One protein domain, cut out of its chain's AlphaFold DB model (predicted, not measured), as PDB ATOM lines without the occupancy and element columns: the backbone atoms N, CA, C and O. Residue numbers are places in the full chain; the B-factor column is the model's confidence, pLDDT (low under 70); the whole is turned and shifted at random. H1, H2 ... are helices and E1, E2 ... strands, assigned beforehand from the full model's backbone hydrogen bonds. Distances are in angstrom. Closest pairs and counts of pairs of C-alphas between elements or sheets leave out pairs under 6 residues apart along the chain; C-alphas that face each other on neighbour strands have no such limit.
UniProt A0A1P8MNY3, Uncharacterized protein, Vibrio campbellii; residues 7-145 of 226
ATOM      1  N   PRO A   7     -17.980 -88.042   3.532       86.75
ATOM      2  CA  PRO A   7     -18.162 -89.450   3.163       86.75
ATOM      3  C   PRO A   7     -18.788 -90.304   4.275       86.75
ATOM      4  O   PRO A   7     -19.647 -91.154   4.015       86.75
ATOM      5  N   SER A   8     -18.387 -90.087   5.532       85.50
ATOM      6  CA  SER A   8     -18.983 -90.784   6.679       85.50
ATOM      7  C   SER A   8     -20.447 -90.389   6.902       85.50
ATOM      8  O   SER A   8     -21.259 -91.241   7.268       85.50
ATOM      9  N   LEU A   9     -20.813 -89.136   6.612       87.50
ATOM     10  CA  LEU A   9     -22.198 -88.677   6.652       87.50
ATOM     11  C   LEU A   9     -23.041 -89.363   5.572       87.50
ATOM     12  O   LEU A   9     -24.108 -89.882   5.886       87.50
ATOM     13  N   ILE A  10     -22.552 -89.435   4.329       88.81
ATOM     14  CA  ILE A  10     -23.250 -90.110   3.223       88.81
ATOM     15  C   ILE A  10     -23.516 -91.580   3.556       88.81
ATOM     16  O   ILE A  10     -24.650 -92.048   3.442       88.81
ATOM     17  N   LYS A  11     -22.499 -92.301   4.040       88.62
ATOM     18  CA  LYS A  11     -22.652 -93.701   4.462       88.62
ATOM     19  C   LYS A  11     -23.692 -93.854   5.576       88.62
ATOM     20  O   LYS A  11     -24.497 -94.784   5.534       88.62
ATOM     21  N   TRP A  12     -23.719 -92.936   6.544       88.75
ATOM     22  CA  TRP A  12     -24.749 -92.940   7.581       88.75
ATOM     23  C   TRP A  12     -26.150 -92.693   7.000       88.75
ATOM     24  O   TRP A  12     -27.062 -93.466   7.299       88.75
ATOM     25  N   ILE A  13     -26.324 -91.693   6.127       89.69
ATOM     26  CA  ILE A  13     -27.609 -91.397   5.463       89.69
ATOM     27  C   ILE A  13     -28.134 -92.632   4.721       89.69
ATOM     28  O   ILE A  13     -29.310 -92.971   4.864       89.69
ATOM     29  N   ILE A  14     -27.261 -93.327   3.983       90.44
ATOM     30  CA  ILE A  14     -27.579 -94.581   3.288       90.44
ATOM     31  C   ILE A  14     -28.018 -95.657   4.289       90.44
ATOM     32  O   ILE A  14     -29.055 -96.285   4.095       90.44
ATOM     33  N   SER A  15     -27.286 -95.839   5.394       87.50
ATOM     34  CA  SER A  15     -27.589 -96.877   6.393       87.50
ATOM     35  C   SER A  15     -28.934 -96.704   7.107       87.50
ATOM     36  O   SER A  15     -29.515 -97.682   7.566       87.50
ATOM     37  N   VAL A  16     -29.445 -95.471   7.196       87.06
ATOM     38  CA  VAL A  16     -30.778 -95.188   7.753       87.06
ATOM     39  C   VAL A  16     -31.867 -95.150   6.673       87.06
ATOM     40  O   VAL A  16     -33.018 -94.808   6.963       87.06
ATOM     41  N   GLY A  17     -31.528 -95.470   5.424       86.25
ATOM     42  CA  GLY A  17     -32.436 -95.531   4.282       86.25
ATOM     43  C   GLY A  17     -33.126 -96.886   4.093       86.25
ATOM     44  O   GLY A  17     -33.029 -97.767   4.947       86.25
ATOM     45  N   PRO A  18     -33.890 -97.042   2.999       85.44
ATOM     46  CA  PRO A  18     -34.410 -98.335   2.549       85.44
ATOM     47  C   PRO A  18     -33.294 -99.337   2.195       85.44
ATOM     48  O   PRO A  18     -32.119 -98.980   2.103       85.44
ATOM     49  N   LYS A  19     -33.649-100.608   1.955       83.31
ATOM     50  CA  LYS A  19     -32.677-101.595   1.449       83.31
ATOM     51  C   LYS A  19     -32.112-101.121   0.104       83.31
ATOM     52  O   LYS A  19     -32.864-100.654  -0.750       83.31
ATOM     53  N   SER A  20     -30.793-101.236  -0.060       84.62
ATOM     54  CA  SER A  20     -30.065-100.747  -1.244       84.62
ATOM     55  C   SER A  20     -30.213 -99.239  -1.483       84.62
ATOM     56  O   SER A  20     -30.235 -98.787  -2.626       84.62
ATOM     57  N   ALA A  21     -30.344 -98.458  -0.405       86.50
ATOM     58  CA  ALA A  21     -30.443 -97.007  -0.476       86.50
ATOM     59  C   ALA A  21     -29.285 -96.372  -1.259       86.50
ATOM     60  O   ALA A  21     -28.118 -96.716  -1.075       86.50
ATOM     61  N   SER A  22     -29.623 -95.378  -2.078       90.50
ATOM     62  CA  SER A  22     -28.675 -94.503  -2.764       90.50
ATOM     63  C   SER A  22     -29.088 -93.045  -2.586       90.50
ATOM     64  O   SER A  22     -30.274 -92.726  -2.510       90.50
ATOM     65  N   THR A  23     -28.111 -92.146  -2.506       87.38
ATOM     66  CA  THR A  23     -28.346 -90.701  -2.360       87.38
ATOM     67  C   THR A  23     -28.585 -89.994  -3.695       87.38
ATOM     68  O   THR A  23     -28.778 -88.778  -3.710       87.38
ATOM     69  N   SER A  24     -28.590 -90.731  -4.814       87.75
ATOM     70  CA  SER A  24     -28.830 -90.161  -6.139       87.75
ATOM     71  C   SER A  24     -30.262 -89.643  -6.289       87.75
ATOM     72  O   SER A  24     -31.222 -90.195  -5.740       87.75
ATOM     73  N   GLN A  25     -30.417 -88.590  -7.091       90.38
ATOM     74  CA  GLN A  25     -31.724 -88.025  -7.419       90.38
ATOM     75  C   GLN A  25     -32.650 -89.074  -8.054       90.38
ATOM     76  O   GLN A  25     -33.803 -89.189  -7.648       90.38
ATOM     77  N   GLN A  26     -32.142 -89.884  -8.988       90.81
ATOM     78  CA  GLN A  26     -32.908 -90.938  -9.672       90.81
ATOM     79  C   GLN A  26     -33.458 -91.995  -8.701       90.81
ATOM     80  O   GLN A  26     -34.619 -92.396  -8.793       90.81
ATOM     81  N   TYR A  27     -32.655 -92.424  -7.725       91.19
ATOM     82  CA  TYR A  27     -33.119 -93.386  -6.729       91.19
ATOM     83  C   TYR A  27     -34.174 -92.759  -5.814       91.19
ATOM     84  O   TYR A  27     -35.266 -93.293  -5.655       91.19
ATOM     85  N   ILE A  28     -33.893 -91.584  -5.247       90.81
ATOM     86  CA  ILE A  28     -34.798 -90.945  -4.282       90.81
ATOM     87  C   ILE A  28     -36.143 -90.563  -4.920       90.81
ATOM     88  O   ILE A  28     -37.186 -90.670  -4.271       90.81
ATOM     89  N   THR A  29     -36.139 -90.124  -6.180       89.88
ATOM     90  CA  THR A  29     -37.362 -89.764  -6.918       89.88
ATOM     91  C   THR A  29     -38.207 -90.984  -7.289       89.88
ATOM     92  O   THR A  29     -39.431 -90.861  -7.307       89.88
ATOM     93  N   SER A  30     -37.592 -92.153  -7.507       91.31
ATOM     94  CA  SER A  30     -38.301 -93.405  -7.822       91.31
ATOM     95  C   SER A  30     -38.893 -94.119  -6.600       91.31
ATOM     96  O   SER A  30     -39.765 -94.975  -6.752       91.31
ATOM     97  N   LEU A  31     -38.477 -93.756  -5.381       89.81
ATOM     98  CA  LEU A  31     -39.073 -94.282  -4.151       89.81
ATOM     99  C   LEU A  31     -40.552 -93.900  -4.015       89.81
ATOM    100  O   LEU A  31     -40.956 -92.763  -4.282       89.81
ATOM    101  N   GLN A  32     -41.341 -94.823  -3.460       90.44
ATOM    102  CA  GLN A  32     -42.701 -94.518  -3.028       90.44
ATOM    103  C   GLN A  32     -42.701 -93.376  -2.000       90.44
ATOM    104  O   GLN A  32     -41.811 -93.270  -1.149       90.44
ATOM    105  N   SER A  33     -43.733 -92.528  -2.053       88.31
ATOM    106  CA  SER A  33     -43.849 -91.329  -1.211       88.31
ATOM    107  C   SER A  33     -43.683 -91.639   0.279       88.31
ATOM    108  O   SER A  33     -42.939 -90.941   0.969       88.31
ATOM    109  N   ARG A  34     -44.298 -92.731   0.753       89.38
ATOM    110  CA  ARG A  34     -44.224 -93.195   2.144       89.38
ATOM    111  C   ARG A  34     -42.798 -93.520   2.587       89.38
ATOM    112  O   ARG A  34     -42.390 -93.090   3.668       89.38
ATOM    113  N   ASP A  35     -42.041 -94.255   1.777       88.00
ATOM    114  CA  ASP A  35     -40.679 -94.677   2.123       88.00
ATOM    115  C   ASP A  35     -39.711 -93.500   2.107       88.00
ATOM    116  O   ASP A  35     -38.893 -93.340   3.019       88.00
ATOM    117  N   ARG A  36     -39.866 -92.621   1.114       89.19
ATOM    118  CA  ARG A  36     -39.124 -91.364   1.029       89.19
ATOM    119  C   ARG A  36     -39.399 -90.469   2.234       89.19
ATOM    120  O   ARG A  36     -38.463 -89.949   2.836       89.19
ATOM    121  N   ASP A  37     -40.661 -90.327   2.635       89.31
ATOM    122  CA  ASP A  37     -41.050 -89.540   3.807       89.31
ATOM    123  C   ASP A  37     -40.512 -90.127   5.110       89.31
ATOM    124  O   ASP A  37     -40.034 -89.384   5.973       89.31
ATOM    125  N   ALA A  38     -40.556 -91.452   5.256       90.00
ATOM    126  CA  ALA A  38     -39.994 -92.139   6.408       90.00
ATOM    127  C   ALA A  38     -38.473 -91.942   6.489       90.00
ATOM    128  O   ALA A  38     -37.951 -91.635   7.561       90.00
ATOM    129  N   TRP A  39     -37.764 -92.064   5.364       90.69
ATOM    130  CA  TRP A  39     -36.320 -91.838   5.312       90.69
ATOM    131  C   TRP A  39     -35.964 -90.386   5.626       90.69
ATOM    132  O   TRP A  39     -35.136 -90.138   6.502       90.69
ATOM    133  N   ARG A  40     -36.662 -89.427   5.013       91.31
ATOM    134  CA  ARG A  40     -36.514 -87.995   5.296       91.31
ATOM    135  C   ARG A  40     -36.679 -87.689   6.783       91.31
ATOM    136  O   ARG A  40     -35.825 -87.014   7.344       91.31
ATOM    137  N   LYS A  41     -37.733 -88.210   7.426       88.56
ATOM    138  CA  LYS A  41     -37.980 -88.029   8.871       88.56
ATOM    139  C   LYS A  41     -36.852 -88.600   9.730       88.56
ATOM    140  O   LYS A  41     -36.506 -88.019  10.756       88.56
ATOM    141  N   ARG A  42     -36.279 -89.743   9.329       87.19
ATOM    142  CA  ARG A  42     -35.123 -90.326  10.022       87.19
ATOM    143  C   ARG A  42     -33.902 -89.434   9.878       87.19
ATOM    144  O   ARG A  42     -33.311 -89.112  10.897       87.19
ATOM    145  N   VAL A  43     -33.574 -88.979   8.668       87.31
ATOM    146  CA  VAL A  43     -32.449 -88.057   8.445       87.31
ATOM    147  C   VAL A  43     -32.641 -86.780   9.267       87.31
ATOM    148  O   VAL A  43     -31.787 -86.475  10.093       87.31
ATOM    149  N   SER A  44     -33.805 -86.127   9.166       84.56
ATOM    150  CA  SER A  44     -34.097 -84.862   9.858       84.56
ATOM    151  C   SER A  44     -34.028 -84.947  11.383       84.56
ATOM    152  O   SER A  44     -33.703 -83.963  12.036       84.56
ATOM    153  N   LYS A  45     -34.343 -86.109  11.973       79.69
ATOM    154  CA  LYS A  45     -34.311 -86.299  13.432       79.69
ATOM    155  C   LYS A  45     -32.901 -86.160  14.011       79.69
ATOM    156  O   LYS A  45     -32.762 -85.758  15.163       79.69
ATOM    157  N   PHE A  46     -31.883 -86.521  13.234       72.31
ATOM    158  CA  PHE A  46     -30.492 -86.532  13.681       72.31
ATOM    159  C   PHE A  46     -29.617 -85.518  12.941       72.31
ATOM    160  O   PHE A  46     -28.460 -85.376  13.330       72.31
ATOM    161  N   SER A  47     -30.146 -84.884  11.879       71.69
ATOM    162  CA  SER A  47     -29.412 -84.103  10.878       71.69
ATOM    163  C   SER A  47     -28.268 -83.307  11.505       71.69
ATOM    164  O   SER A  47     -28.520 -82.306  12.184       71.69
ATOM    165  N   PRO A  48     -27.012 -83.751  11.312       82.75
ATOM    166  CA  PRO A  48     -25.873 -83.022  11.828       82.75
ATOM    167  C   PRO A  48     -25.758 -81.682  11.112       82.75
ATOM    168  O   PRO A  48     -26.193 -81.518   9.970       82.75
ATOM    169  N   LYS A  49     -25.163 -80.724  11.808       88.62
ATOM    170  CA  LYS A  49     -24.902 -79.393  11.284       88.62
ATOM    171  C   LYS A  49     -23.566 -79.424  10.552       88.62
ATOM    172  O   LYS A  49     -22.534 -79.689  11.165       88.62
ATOM    173  N   CYS A  50     -23.593 -79.189   9.250       89.25
ATOM    174  CA  CYS A  50     -22.417 -79.118   8.390       89.25
ATOM    175  C   CYS A  50     -22.069 -77.648   8.160       89.25
ATOM    176  O   CYS A  50     -22.968 -76.851   7.914       89.25
ATOM    177  N   THR A  51     -20.793 -77.285   8.244       89.44
ATOM    178  CA  THR A  51     -20.302 -75.950   7.880       89.44
ATOM    179  C   THR A  51     -19.116 -76.118   6.956       89.44
ATOM    180  O   THR A  51     -18.070 -76.576   7.410       89.44
ATOM    181  N   PHE A  52     -19.297 -75.794   5.677       88.00
ATOM    182  CA  PHE A  52     -18.272 -75.961   4.649       88.00
ATOM    183  C   PHE A  52     -17.928 -74.638   3.978       88.00
ATOM    184  O   PHE A  52     -18.803 -73.804   3.745       88.00
ATOM    185  N   ALA A  53     -16.652 -74.489   3.636       87.50
ATOM    186  CA  ALA A  53     -16.167 -73.414   2.791       87.50
ATOM    187  C   ALA A  53     -16.196 -73.841   1.315       87.50
ATOM    188  O   ALA A  53     -15.747 -74.936   0.960       87.50
ATOM    189  N   GLY A  54     -16.699 -72.973   0.442       88.50
ATOM    190  CA  GLY A  54     -16.766 -73.241  -0.992       88.50
ATOM    191  C   GLY A  54     -17.153 -72.019  -1.813       88.50
ATOM    192  O   GLY A  54     -17.346 -70.933  -1.272       88.50
ATOM    193  N   VAL A  55     -17.255 -72.200  -3.126       90.12
ATOM    194  CA  VAL A  55     -17.718 -71.174  -4.070       90.12
ATOM    195  C   VAL A  55     -19.094 -71.574  -4.582       90.12
ATOM    196  O   VAL A  55     -19.320 -72.739  -4.910       90.12
ATOM    197  N   ILE A  56     -20.023 -70.622  -4.640       91.88
ATOM    198  CA  ILE A  56     -21.338 -70.854  -5.244       91.88
ATOM    199  C   ILE A  56     -21.152 -70.888  -6.766       91.88
ATOM    200  O   ILE A  56     -20.712 -69.899  -7.345       91.88
ATOM    201  N   SER A  57     -21.456 -72.021  -7.398       91.12
ATOM    202  CA  SER A  57     -21.230 -72.256  -8.830       91.12
ATOM    203  C   SER A  57     -22.483 -72.094  -9.686       91.12
ATOM    204  O   SER A  57     -22.384 -71.720 -10.851       91.12
ATOM    205  N   ASP A  58     -23.666 -72.334  -9.122       92.31
ATOM    206  CA  ASP A  58     -24.940 -72.113  -9.801       92.31
ATOM    207  C   ASP A  58     -26.066 -71.807  -8.815       92.31
ATOM    208  O   ASP A  58     -25.958 -72.062  -7.613       92.31
ATOM    209  N   ALA A  59     -27.153 -71.246  -9.346       92.50
ATOM    210  CA  ALA A  59     -28.394 -71.048  -8.622       92.50
ATOM    211  C   ALA A  59     -29.600 -71.250  -9.549       92.50
ATOM    212  O   ALA A  59     -29.637 -70.730 -10.664       92.50
ATOM    213  N   MET A  60     -30.616 -71.964  -9.070       93.88
ATOM    214  CA  MET A  60     -31.887 -72.178  -9.758       93.88
ATOM    215  C   MET A  60     -33.064 -71.989  -8.804       93.88
ATOM    216  O   MET A  60     -32.991 -72.312  -7.617       93.88
ATOM    217  N   HIS A  61     -34.178 -71.470  -9.315       92.12
ATOM    218  CA  HIS A  61     -35.396 -71.353  -8.519       92.12
ATOM    219  C   HIS A  61     -36.028 -72.719  -8.265       92.12
ATOM    220  O   HIS A  61     -36.206 -73.533  -9.171       92.12
ATOM    221  N   GLU A  62     -36.383 -72.952  -7.005       91.69
ATOM    222  CA  GLU A  62     -37.137 -74.122  -6.592       91.69
ATOM    223  C   GLU A  62     -38.634 -73.852  -6.769       91.69
ATOM    224  O   GLU A  62     -39.137 -72.780  -6.421       91.69
ATOM    225  N   LYS A  63     -39.366 -74.835  -7.299       85.81
ATOM    226  CA  LYS A  63     -40.777 -74.690  -7.699       85.81
ATOM    227  C   LYS A  63     -41.715 -74.224  -6.579       85.81
ATOM    228  O   LYS A  63     -42.772 -73.672  -6.865       85.81
ATOM    229  N   ARG A  64     -41.372 -74.458  -5.309       85.19
ATOM    230  CA  ARG A  64     -42.184 -74.121  -4.129       85.19
ATOM    231  C   ARG A  64     -41.699 -72.851  -3.420       85.19
ATOM    232  O   ARG A  64     -42.201 -72.535  -2.335       85.19
ATOM    233  N   GLY A  65     -40.794 -72.102  -4.050       81.12
ATOM    234  CA  GLY A  65     -40.425 -70.741  -3.672       81.12
ATOM    235  C   GLY A  65     -39.055 -70.584  -3.014       81.12
ATOM    236  O   GLY A  65     -38.829 -69.554  -2.393       81.12
ATOM    237  N   GLY A  66     -38.162 -71.572  -3.093       91.88
ATOM    238  CA  GLY A  66     -36.777 -71.452  -2.612       91.88
ATOM    239  C   GLY A  66     -35.746 -71.184  -3.713       91.88
ATOM    240  O   GLY A  66     -36.074 -71.014  -4.889       91.88
ATOM    241  N   LEU A  67     -34.470 -71.216  -3.330       94.94
ATOM    242  CA  LEU A  67     -33.329 -71.178  -4.247       94.94
ATOM    243  C   LEU A  67     -32.469 -72.423  -4.029       94.94
ATOM    244  O   LEU A  67     -31.962 -72.629  -2.927       94.94
ATOM    245  N   VAL A  68     -32.302 -73.256  -5.052       95.81
ATOM    246  CA  VAL A  68     -31.286 -74.312  -5.032       95.81
ATOM    247  C   VAL A  68     -29.987 -73.727  -5.553       95.81
ATOM    248  O   VAL A  68     -29.986 -73.100  -6.605       95.81
ATOM    249  N   ILE A  69     -28.900 -73.932  -4.822       94.75
ATOM    250  CA  ILE A  69     -27.559 -73.493  -5.194       94.75
ATOM    251  C   ILE A  69     -26.604 -74.684  -5.249       94.75
ATOM    252  O   ILE A  69     -26.676 -75.585  -4.410       94.75
ATOM    253  N   GLY A  70     -25.693 -74.679  -6.215       93.62
ATOM    254  CA  GLY A  70     -24.532 -75.559  -6.243       93.62
ATOM    255  C   GLY A  70     -23.358 -74.902  -5.524       93.62
ATOM    256  O   GLY A  70     -23.028 -73.753  -5.809       93.62
ATOM    257  N   ILE A  71     -22.712 -75.613  -4.601       91.50
ATOM    258  CA  ILE A  71     -21.457 -75.172  -3.979       91.50
ATOM    259  C   ILE A  71     -20.354 -76.129  -4.367       91.50
ATOM    260  O   ILE A  71     -20.465 -77.331  -4.136       91.50
ATOM    261  N   GLU A  72     -19.269 -75.585  -4.891       90.75
ATOM    262  CA  GLU A  72     -18.041 -76.320  -5.131       90.75
ATOM    263  C   GLU A  72     -17.087 -76.147  -3.950       90.75
ATOM    264  O   GLU A  72     -16.681 -75.039  -3.590       90.75
ATOM    265  N   THR A  73     -16.758 -77.265  -3.313       85.81
ATOM    266  CA  THR A  73     -15.823 -77.330  -2.192       85.81
ATOM    267  C   THR A  73     -14.527 -77.993  -2.648       85.81
ATOM    268  O   THR A  73     -14.548 -78.920  -3.457       85.81
ATOM    269  N   LYS A  74     -13.388 -77.572  -2.088       78.75
ATOM    270  CA  LYS A  74     -12.074 -78.128  -2.464       78.75
ATOM    271  C   LYS A  74     -11.947 -79.634  -2.207       78.75
ATOM    272  O   LYS A  74     -11.230 -80.308  -2.933       78.75
ATOM    273  N   CYS A  75     -12.599 -80.145  -1.161       74.94
ATOM    274  CA  CYS A  75     -12.409 -81.524  -0.697       74.94
ATOM    275  C   CYS A  75     -13.566 -82.460  -1.058       74.94
ATOM    276  O   CYS A  75     -13.336 -83.646  -1.259       74.94
ATOM    277  N   GLU A  76     -14.797 -81.948  -1.128       78.00
ATOM    278  CA  GLU A  76     -16.005 -82.779  -1.243       78.00
ATOM    279  C   GLU A  76     -16.687 -82.643  -2.613       78.00
ATOM    280  O   GLU A  76     -17.730 -83.248  -2.859       78.00
ATOM    281  N   GLY A  77     -16.101 -81.848  -3.514       84.38
ATOM    282  CA  GLY A  77     -16.663 -81.551  -4.824       84.38
ATOM    283  C   GLY A  77     -17.926 -80.698  -4.722       84.38
ATOM    284  O   GLY A  77     -18.031 -79.817  -3.859       84.38
ATOM    285  N   LYS A  78     -18.876 -80.951  -5.628       89.31
ATOM    286  CA  LYS A  78     -20.120 -80.187  -5.740       89.31
ATOM    287  C   LYS A  78     -21.203 -80.719  -4.802       89.31
ATOM    288  O   LYS A  78     -21.577 -81.888  -4.867       89.31
ATOM    289  N   ILE A  79     -21.762 -79.832  -3.986       90.94
ATOM    290  CA  ILE A  79     -22.870 -80.106  -3.071       90.94
ATOM    291  C   ILE A  79     -24.029 -79.177  -3.423       90.94
ATOM    292  O   ILE A  79     -23.873 -77.959  -3.445       90.94
ATOM    293  N   ASN A  80     -25.207 -79.752  -3.662       93.62
ATOM    294  CA  ASN A  80     -26.422 -78.970  -3.863       93.62
ATOM    295  C   ASN A  80     -27.020 -78.598  -2.504       93.62
ATOM    296  O   ASN A  80     -27.191 -79.469  -1.641       93.62
ATOM    297  N   LEU A  81     -27.395 -77.334  -2.333       95.44
ATOM    298  CA  LEU A  81     -28.104 -76.831  -1.164       95.44
ATOM    299  C   LEU A  81     -29.410 -76.137  -1.560       95.44
ATOM    300  O   LEU A  81     -29.512 -75.559  -2.630       95.44
ATOM    301  N   LEU A  82     -30.403 -76.160  -0.677       96.19
ATOM    302  CA  LEU A  82     -31.669 -75.452  -0.799       96.19
ATOM    303  C   LEU A  82     -31.734 -74.356   0.262       96.19
ATOM    304  O   LEU A  82     -31.721 -74.643   1.462       96.19
ATOM    305  N   ILE A  83     -31.869 -73.116  -0.192       95.94
ATOM    306  CA  ILE A  83     -32.262 -71.972   0.621       95.94
ATOM    307  C   ILE A  83     -33.795 -71.930   0.650       95.94
ATOM    308  O   ILE A  83     -34.429 -71.749  -0.396       95.94
ATOM    309  N   PRO A  84     -34.422 -72.137   1.819       93.44
ATOM    310  CA  PRO A  84     -35.872 -72.100   1.941       93.44
ATOM    311  C   PRO A  84     -36.454 -70.717   1.623       93.44
ATOM    312  O   PRO A  84     -35.840 -69.692   1.903       93.44
ATOM    313  N   LYS A  85     -37.700 -70.685   1.141       92.75
ATOM    314  CA  LYS A  85     -38.410 -69.452   0.755       92.75
ATOM    315  C   LYS A  85     -38.465 -68.353   1.818       92.75
ATOM    316  O   LYS A  85     -38.592 -67.181   1.499       92.75
ATOM    317  N   ASN A  86     -38.419 -68.729   3.095       91.88
ATOM    318  CA  ASN A  86     -38.485 -67.796   4.217       91.88
ATOM    319  C   ASN A  86     -37.130 -67.144   4.545       91.88
ATOM    320  O   ASN A  86     -37.067 -66.331   5.460       91.88
ATOM    321  N   LYS A  87     -36.064 -67.488   3.819       91.88
ATOM    322  CA  LYS A  87     -34.705 -66.976   4.008       91.88
ATOM    323  C   LYS A  87     -34.319 -65.998   2.906       91.88
ATOM    324  O   LYS A  87     -33.426 -66.260   2.105       91.88
ATOM    325  N   CYS A  88     -35.062 -64.892   2.826       91.31
ATOM    326  CA  CYS A  88     -34.890 -63.890   1.769       91.31
ATOM    327  C   CYS A  88     -33.475 -63.298   1.774       91.31
ATOM    328  O   CYS A  88     -32.830 -63.272   0.732       91.31
ATOM    329  N   ASN A  89     -32.948 -62.968   2.957       92.50
ATOM    330  CA  ASN A  89     -31.603 -62.413   3.111       92.50
ATOM    331  C   ASN A  89     -30.519 -63.355   2.565       92.50
ATOM    332  O   ASN A  89     -29.620 -62.925   1.851       92.50
ATOM    333  N   GLU A  90     -30.604 -64.651   2.868       92.81
ATOM    334  CA  GLU A  90     -29.657 -65.649   2.380       92.81
ATOM    335  C   GLU A  90     -29.799 -65.879   0.874       92.81
ATOM    336  O   GLU A  90     -28.793 -66.095   0.202       92.81
ATOM    337  N   MET A  91     -31.018 -65.811   0.325       92.69
ATOM    338  CA  MET A  91     -31.233 -65.885  -1.124       92.69
ATOM    339  C   MET A  91     -30.600 -64.694  -1.847       92.69
ATOM    340  O   MET A  91     -29.928 -64.892  -2.860       92.69
ATOM    341  N   ASP A  92     -30.785 -63.480  -1.336       91.25
ATOM    342  CA  ASP A  92     -30.222 -62.266  -1.930       91.25
ATOM    343  C   ASP A  92     -28.695 -62.246  -1.810       91.25
ATOM    344  O   ASP A  92     -27.996 -61.963  -2.786       91.25
ATOM    345  N   LEU A  93     -28.163 -62.667  -0.658       90.81
ATOM    346  CA  LEU A  93     -26.727 -62.832  -0.450       90.81
ATOM    347  C   LEU A  93     -26.136 -63.875  -1.409       90.81
ATOM    348  O   LEU A  93     -25.118 -63.612  -2.045       90.81
ATOM    349  N   ALA A  94     -26.776 -65.037  -1.568       90.44
ATOM    350  CA  ALA A  94     -26.310 -66.075  -2.485       90.44
ATOM    351  C   ALA A  94     -26.274 -65.590  -3.942       90.44
ATOM    352  O   ALA A  94     -25.295 -65.842  -4.642       90.44
ATOM    353  N   LYS A  95     -27.298 -64.849  -4.389       89.88
ATOM    354  CA  LYS A  95     -27.335 -64.247  -5.733       89.88
ATOM    355  C   LYS A  95     -26.228 -63.209  -5.928       89.88
ATOM    356  O   LYS A  95     -25.568 -63.223  -6.961       89.88
ATOM    357  N   SER A  96     -26.004 -62.343  -4.937       89.12
ATOM    358  CA  SER A  96     -24.938 -61.336  -4.988       89.12
ATOM    359  C   SER A  96     -23.539 -61.950  -4.975       89.12
ATOM    360  O   SER A  96     -22.604 -61.355  -5.500       89.12
ATOM    361  N   ILE A  97     -23.361 -63.107  -4.342       87.62
ATOM    362  CA  ILE A  97     -22.065 -63.790  -4.283       87.62
ATOM    363  C   ILE A  97     -21.811 -64.596  -5.552       87.62
ATOM    364  O   ILE A  97     -20.668 -64.654  -6.005       87.62
ATOM    365  N   LEU A  98     -22.860 -65.170  -6.151       86.62
ATOM    366  CA  LEU A  98     -22.767 -65.896  -7.415       86.62
ATOM    367  C   LEU A  98     -22.141 -65.031  -8.521       86.62
ATOM    368  O   LEU A  98     -21.334 -65.536  -9.294       86.62
ATOM    369  N   SER A  99     -22.436 -63.726  -8.564       77.56
ATOM    370  CA  SER A  99     -21.809 -62.810  -9.530       77.56
ATOM    371  C   SER A  99     -20.324 -62.545  -9.268       77.56
ATOM    372  O   SER A  99     -19.611 -62.139 -10.180       77.56
ATOM    373  N   ASN A 100     -19.851 -62.772  -8.038       78.31
ATOM    374  CA  ASN A 100     -18.524 -62.361  -7.573       78.31
ATOM    375  C   ASN A 100     -17.565 -63.543  -7.338       78.31
ATOM    376  O   ASN A 100     -16.439 -63.319  -6.897       78.31
ATOM    377  N   ALA A 101     -18.011 -64.787  -7.563       75.56
ATOM    378  CA  ALA A 101     -17.237 -66.026  -7.394       75.56
ATOM    379  C   ALA A 101     -16.438 -66.112  -6.072       75.56
ATOM    380  O   ALA A 101     -15.355 -66.696  -6.005       75.56
ATOM    381  N   SER A 102     -16.957 -65.499  -5.007       82.94
ATOM    382  CA  SER A 102     -16.246 -65.379  -3.732       82.94
ATOM    383  C   SER A 102     -16.370 -66.654  -2.895       82.94
ATOM    384  O   SER A 102     -17.391 -67.344  -2.935       82.94
ATOM    385  N   ILE A 103     -15.335 -66.954  -2.103       85.00
ATOM    386  CA  ILE A 103     -15.362 -68.078  -1.160       85.00
ATOM    387  C   ILE A 103     -16.265 -67.717   0.019       85.00
ATOM    388  O   ILE A 103     -16.064 -66.702   0.683       85.00
ATOM    389  N   VAL A 104     -17.216 -68.595   0.319       87.81
ATOM    390  CA  VAL A 104     -18.213 -68.443   1.381       87.81
ATOM    391  C   VAL A 104     -18.212 -69.623   2.329       87.81
ATOM    392  O   VAL A 104     -17.873 -70.742   1.947       87.81
ATOM    393  N   SER A 105     -18.622 -69.360   3.566       88.81
ATOM    394  CA  SER A 105     -18.831 -70.371   4.590       88.81
ATOM    395  C   SER A 105     -20.325 -70.591   4.699       88.81
ATOM    396  O   SER A 105     -21.085 -69.661   4.985       88.81
ATOM    397  N   ILE A 106     -20.758 -71.811   4.396       90.25
ATOM    398  CA  ILE A 106     -22.170 -72.154   4.346       90.25
ATOM    399  C   ILE A 106     -22.451 -73.245   5.354       90.25
ATOM    400  O   ILE A 106     -21.874 -74.334   5.337       90.25
ATOM    401  N   THR A 107     -23.390 -72.926   6.232       91.56
ATOM    402  CA  THR A 107     -23.873 -73.824   7.257       91.56
ATOM    403  C   THR A 107     -25.207 -74.401   6.822       91.56
ATOM    404  O   THR A 107     -26.115 -73.663   6.438       91.56
ATOM    405  N   PHE A 108     -25.349 -75.720   6.882       92.81
ATOM    406  CA  PHE A 108     -26.531 -76.426   6.411       92.81
ATOM    407  C   PHE A 108     -26.756 -77.744   7.156       92.81
ATOM    408  O   PHE A 108     -25.896 -78.232   7.890       92.81
ATOM    409  N   THR A 109     -27.925 -78.341   6.947       92.88
ATOM    410  CA  THR A 109     -28.267 -79.681   7.442       92.88
ATOM    411  C   THR A 109     -28.642 -80.602   6.283       92.88
ATOM    412  O   THR A 109     -29.301 -80.156   5.347       92.88
ATOM    413  N   PRO A 110     -28.258 -81.888   6.286       92.44
ATOM    414  CA  PRO A 110     -28.626 -82.803   5.212       92.44
ATOM    415  C   PRO A 110     -30.137 -83.058   5.200       92.44
ATOM    416  O   PRO A 110     -30.775 -83.185   6.252       92.44
ATOM    417  N   TYR A 111     -30.699 -83.176   4.000       92.69
ATOM    418  CA  TYR A 111     -32.126 -83.327   3.759       92.69
ATOM    419  C   TYR A 111     -32.407 -84.172   2.513       92.69
ATOM    420  O   TYR A 111     -31.770 -84.031   1.473       92.69
ATOM    421  N   ILE A 112     -33.409 -85.046   2.604       91.81
ATOM    422  CA  ILE A 112     -33.886 -85.832   1.463       91.81
ATOM    423  C   ILE A 112     -35.009 -85.052   0.775       91.81
ATOM    424  O   ILE A 112     -36.129 -84.970   1.290       91.81
ATOM    425  N   HIS A 113     -34.702 -84.473  -0.384       90.88
ATOM    426  CA  HIS A 113     -35.646 -83.750  -1.226       90.88
ATOM    427  C   HIS A 113     -36.364 -84.687  -2.199       90.88
ATOM    428  O   HIS A 113     -35.775 -85.607  -2.760       90.88
ATOM    429  N   PHE A 114     -37.647 -84.419  -2.439       85.12
ATOM    430  CA  PHE A 114     -38.494 -85.240  -3.310       85.12
ATOM    431  C   PHE A 114     -38.143 -85.118  -4.794       85.12
ATOM    432  O   PHE A 114     -38.382 -86.060  -5.535       85.12
ATOM    433  N   GLU A 115     -37.578 -83.983  -5.202       86.88
ATOM    434  CA  GLU A 115     -37.216 -83.703  -6.598       86.88
ATOM    435  C   GLU A 115     -35.705 -83.717  -6.853       86.88
ATOM    436  O   GLU A 115     -35.291 -84.142  -7.922       86.88
ATOM    437  N   TYR A 116     -34.878 -83.320  -5.877       88.25
ATOM    438  CA  TYR A 116     -33.433 -83.099  -6.068       88.25
ATOM    439  C   TYR A 116     -32.557 -84.173  -5.405       88.25
ATOM    440  O   TYR A 116     -31.335 -84.098  -5.465       88.25
ATOM    441  N   GLY A 117     -33.159 -85.187  -4.773       91.31
ATOM    442  CA  GLY A 117     -32.414 -86.214  -4.049       91.31
ATOM    443  C   GLY A 117     -31.836 -85.706  -2.727       91.31
ATOM    444  O   GLY A 117     -32.502 -84.967  -2.000       91.31
ATOM    445  N   LEU A 118     -30.619 -86.132  -2.379       92.31
ATOM    446  CA  LEU A 118     -29.928 -85.619  -1.199       92.31
ATOM    447  C   LEU A 118     -29.450 -84.183  -1.456       92.31
ATOM    448  O   LEU A 118     -28.634 -83.941  -2.340       92.31
ATOM    449  N   ILE A 119     -29.934 -83.253  -0.641       93.75
ATOM    450  CA  ILE A 119     -29.604 -81.828  -0.683       93.75
ATOM    451  C   ILE A 119     -29.287 -81.346   0.739       93.75
ATOM    452  O   ILE A 119     -29.695 -81.981   1.713       93.75
ATOM    453  N   GLY A 120     -28.583 -80.230   0.902       93.75
ATOM    454  CA  GLY A 120     -28.463 -79.577   2.208       93.75
ATOM    455  C   GLY A 120     -29.454 -78.424   2.376       93.75
ATOM    456  O   GLY A 120     -29.589 -77.598   1.490       93.75
ATOM    457  N   LEU A 121     -30.156 -78.329   3.500       94.12
ATOM    458  CA  LEU A 121     -30.985 -77.172   3.847       94.12
ATOM    459  C   LEU A 121     -30.126 -76.087   4.489       94.12
ATOM    460  O   LEU A 121     -29.548 -76.313   5.554       94.12
ATOM    461  N   VAL A 122     -30.068 -74.914   3.860       94.06
ATOM    462  CA  VAL A 122     -29.224 -73.802   4.311       94.06
ATOM    463  C   VAL A 122     -29.726 -73.235   5.638       94.06
ATOM    464  O   VAL A 122     -30.875 -72.804   5.781       94.06
ATOM    465  N   GLU A 123     -28.830 -73.198   6.618       91.62
ATOM    466  CA  GLU A 123     -29.014 -72.507   7.889       91.62
ATOM    467  C   GLU A 123     -28.517 -71.062   7.826       91.62
ATOM    468  O   GLU A 123     -29.248 -70.169   8.242       91.62
ATOM    469  N   SER A 124     -27.325 -70.830   7.283       91.06
ATOM    470  CA  SER A 124     -26.739 -69.494   7.158       91.06
ATOM    471  C   SER A 124     -25.634 -69.476   6.106       91.06
ATOM    472  O   SER A 124     -24.980 -70.495   5.872       91.06
ATOM    473  N   ILE A 125     -25.408 -68.306   5.512       89.50
ATOM    474  CA  ILE A 125     -24.313 -68.030   4.577       89.50
ATOM    475  C   ILE A 125     -23.493 -66.880   5.162       89.50
ATOM    476  O   ILE A 125     -24.059 -65.855   5.533       89.50
ATOM    477  N   SER A 126     -22.177 -67.052   5.250       85.56
ATOM    478  CA  SER A 126     -21.232 -66.009   5.651       85.56
ATOM    479  C   SER A 126     -20.264 -65.716   4.509       85.56
ATOM    480  O   SER A 126     -19.617 -66.625   3.985       85.56
ATOM    481  N   SER A 127     -20.153 -64.440   4.144       72.62
ATOM    482  CA  SER A 127     -19.172 -63.932   3.176       72.62
ATOM    483  C   SER A 127     -17.776 -63.726   3.779       72.62
ATOM    484  O   SER A 127     -16.810 -63.544   3.045       72.62
ATOM    485  N   LEU A 128     -17.649 -63.774   5.109       61.97
ATOM    486  CA  LEU A 128     -16.389 -63.600   5.832       61.97
ATOM    487  C   LEU A 128     -15.743 -64.969   6.075       61.97
ATOM    488  O   LEU A 128     -15.969 -65.611   7.101       61.97
ATOM    489  N   CYS A 129     -14.950 -65.427   5.106       57.31
ATOM    490  CA  CYS A 129     -14.173 -66.662   5.197       57.31
ATOM    491  C   CYS A 129     -12.726 -66.378   5.594       57.31
ATOM    492  O   CYS A 129     -11.846 -66.285   4.741       57.31
ATOM    493  N   HIS A 130     -12.450 -66.303   6.893       48.19
ATOM    494  CA  HIS A 130     -11.091 -66.494   7.391       48.19
ATOM    495  C   HIS A 130     -10.988 -67.932   7.904       48.19
ATOM    496  O   HIS A 130     -11.555 -68.268   8.937       48.19
ATOM    497  N   ASN A 131     -10.332 -68.798   7.126       52.06
ATOM    498  CA  ASN A 131      -9.949 -70.163   7.507       52.06
ATOM    499  C   ASN A 131     -11.062 -71.017   8.145       52.06
ATOM    500  O   ASN A 131     -10.869 -71.606   9.206       52.06
ATOM    501  N   THR A 132     -12.238 -71.115   7.516       57.59
ATOM    502  CA  THR A 132     -13.226 -72.108   7.960       57.59
ATOM    503  C   THR A 132     -12.796 -73.499   7.495       57.59
ATOM    504  O   THR A 132     -12.884 -73.812   6.307       57.59
ATOM    505  N   GLU A 133     -12.332 -74.338   8.420       65.19
ATOM    506  CA  GLU A 133     -12.174 -75.769   8.162       65.19
ATOM    507  C   GLU A 133     -13.552 -76.427   8.013       65.19
ATOM    508  O   GLU A 133     -14.477 -76.155   8.784       65.19
ATOM    509  N   ASN A 134     -13.701 -77.299   7.012       76.00
ATOM    510  CA  ASN A 134     -14.940 -78.036   6.787       76.00
ATOM    511  C   ASN A 134     -15.274 -78.887   8.020       76.00
ATOM    512  O   ASN A 134     -14.552 -79.829   8.344       76.00
ATOM    513  N   GLN A 135     -16.395 -78.597   8.680       81.44
ATOM    514  CA  GLN A 135     -16.770 -79.250   9.931       81.44
ATOM    515  C   GLN A 135     -18.156 -79.892   9.851       81.44
ATOM    516  O   GLN A 135     -19.095 -79.348   9.268       81.44
ATOM    517  N   ILE A 136     -18.301 -81.043  10.511       79.62
ATOM    518  CA  ILE A 136     -19.596 -81.665  10.793       79.62
ATOM    519  C   ILE A 136     -19.765 -81.778  12.307       79.62
ATOM    520  O   ILE A 136     -18.999 -82.466  12.980       79.62
ATOM    521  N   SER A 137     -20.791 -81.120  12.838       78.00
ATOM    522  CA  SER A 137     -21.163 -81.151  14.250       78.00
ATOM    523  C   SER A 137     -22.422 -81.991  14.451       78.00
ATOM    524  O   SER A 137     -23.460 -81.755  13.829       78.00
ATOM    525  N   ILE A 138     -22.342 -82.989  15.331       67.44
ATOM    526  CA  ILE A 138     -23.465 -83.870  15.668       67.44
ATOM    527  C   ILE A 138     -24.006 -83.473  17.035       67.44
ATOM    528  O   ILE A 138     -23.236 -83.305  17.976       67.44
ATOM    529  N   LYS A 139     -25.332 -83.410  17.187       65.06
ATOM    530  CA  LYS A 139     -25.969 -83.284  18.505       65.06
ATOM    531  C   LYS A 139     -26.091 -84.678  19.153       65.06
ATOM    532  O   LYS A 139     -26.974 -85.445  18.763       65.06
ATOM    533  N   PRO A 140     -25.264 -85.037  20.158       51.03
ATOM    534  CA  PRO A 140     -25.185 -86.409  20.673       51.03
ATOM    535  C   PRO A 140     -26.471 -86.888  21.358       51.03
ATOM    536  O   PRO A 140     -26.786 -88.073  21.306       51.03
ATOM    537  N   LYS A 141     -27.268 -85.968  21.922       52.56
ATOM    538  CA  LYS A 141     -28.559 -86.274  22.568       52.56
ATOM    539  C   LYS A 141     -29.610 -86.853  21.616       52.56
ATOM    540  O   LYS A 141     -30.625 -87.359  22.083       52.56
ATOM    541  N   GLN A 142     -29.404 -86.744  20.302       53.44
ATOM    542  CA  GLN A 142     -30.403 -87.145  19.324       53.44
ATOM    543  C   GLN A 142     -30.127 -88.502  18.687       53.44
ATOM    544  O   GLN A 142     -31.111 -89.075  18.261       53.44
ATOM    545  N   LEU A 143     -28.893 -89.037  18.655       49.47
ATOM    546  CA  LEU A 143     -28.494 -90.262  17.923       49.47
ATOM    547  C   LEU A 143     -29.250 -91.546  18.352       49.47
ATOM    548  O   LEU A 143     -29.528 -91.733  19.537       49.47
ATOM    549  N   PRO A 144     -29.535 -92.496  17.432       43.50
ATOM    550  CA  PRO A 144     -30.037 -93.811  17.818       43.50
ATOM    551  C   PRO A 144     -28.888 -94.628  18.432       43.50
ATOM    552  O   PRO A 144     -27.794 -94.651  17.872       43.50
ATOM    553  N   LYS A 145     -29.139 -95.330  19.552       44.72
ATOM    554  CA  LYS A 145     -28.132 -96.090  20.335       44.72
ATOM    555  C   LYS A 145     -27.215 -96.989  19.480       44.72
ATOM    556  O   LYS A 145     -26.039 -97.128  19.789       44.72
TER     557      LYS A 145
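Overview. This is residues 7 to 145 of the 226 residues of an uncharacterized protein of Vibrio campbellii (UniProt A0A1P8MNY3). A small closed barrel of five strands, E1 to E5, forms the body; H4 packs across one end of it, on the ends of several strands. At the other end of the model, H2 and H3 pack on the far part of the hairpin E4 and E5, with H1 near E4, and the short E6 is added outside the ring along the first residues of E1. The printed part has 139 residues with four named helices and six named strands, in the order H1 H2 H3 E1 E2 E3 H4 E4 E5 E6; round the ring run E1 E2 E3 E5 E4 and back to E1, a mixed sheet, and the class is mixed, helices and strands. The whole is compact, with a radius of gyration of the C-alphas of 14.9 A and spans of 42 by 33 by 25 A.

Along the chain. Begin with the barrel: find C-alpha 49 at (-24.902, -79.393, 11.284), where E1, residues 49 to 61, starts; it is the longest strand by residues, 23.8 A from end to end, and bends by 104 degrees at residue 54. E2 is residues 67 to 73, 18.7 A, and E3 is residues 77 to 83, 19.1 A. E4, residues 103 to 113, is 25.6 A long and bends by 68 degrees at residue 109; E5, residues 117 to 126, is 25.0 A long and bends by 66 degrees at residue 123. E6 is residues 135 to 137 and ends at C-alpha 137, (-21.163, -81.151, 14.250). Of the helices, H1 is residues 7 to 15, from C-alpha 7 at (-18.162, -89.450, 3.163), 12.4 A; H2 is residues 25 to 30, 8.5 A; H3, the longest, is residues 33 to 46, 20.6 A; and H4 is residues 88 to 98, 15.3 A.

Arrangement. Start at E1, E2 and E3, a meander, each strand the antiparallel neighbour of the one before: look for N 57 and O 70 at 2.8 A, then N 69 and O 81 at 2.8 A. E3 and E5 are parallel, with N 82 and O 120 at 2.7 A. The hairpin E5 and E4 is antiparallel, with N 121 and O 109 at 2.7 A, and E4 and E1 close the ring antiparallel, with N 52 and O 106 at 3.0 A. E6 is antiparallel to E1, with N 49 and O 137 at 2.8 A; E2 and E6 lie on one side of E1, E4 on the other side. H4 is on the barrel, outside it, at a height over the sheet of 7.8 A; its closest C-alphas to E1 are those of Leu 98 and Ile 56, 5.6 A. H3 is on the barrel too, outside it, over E4 and along the strands at 27 degrees on the local plane; C-alphas Arg 40 and Ile 112 are their closest, 5.1 A. H2 is on the barrel, and its closest C-alphas to E5 are those of Gln 25 and Gly 117, 3.9 A. H1 is on the barrel, outside it, and near E4. H1 and H3 are close but not clearly touching, with the C-alphas of Ile 13 and Val 43 closest at 6.6 A, at a steep tilt of 47 degrees, opposite ways. H4 is apart from H1, H2 and H3. In H1, H2 and H4 every O i to N i+4 pair is within hydrogen-bond range; in H3 it is 9 of 10.

Size, cuts and confidence. The two C-alphas farthest apart are those of Ser 99 and Lys 145, 45.2 A. The printed part has no cut, and no link is long; those from H1 to H2 and from E5 to E6 are short, the others tight. The mean pLDDT of the printed part is 85.0, and it is under 70 at residues 128 to 133 and 138 to 145.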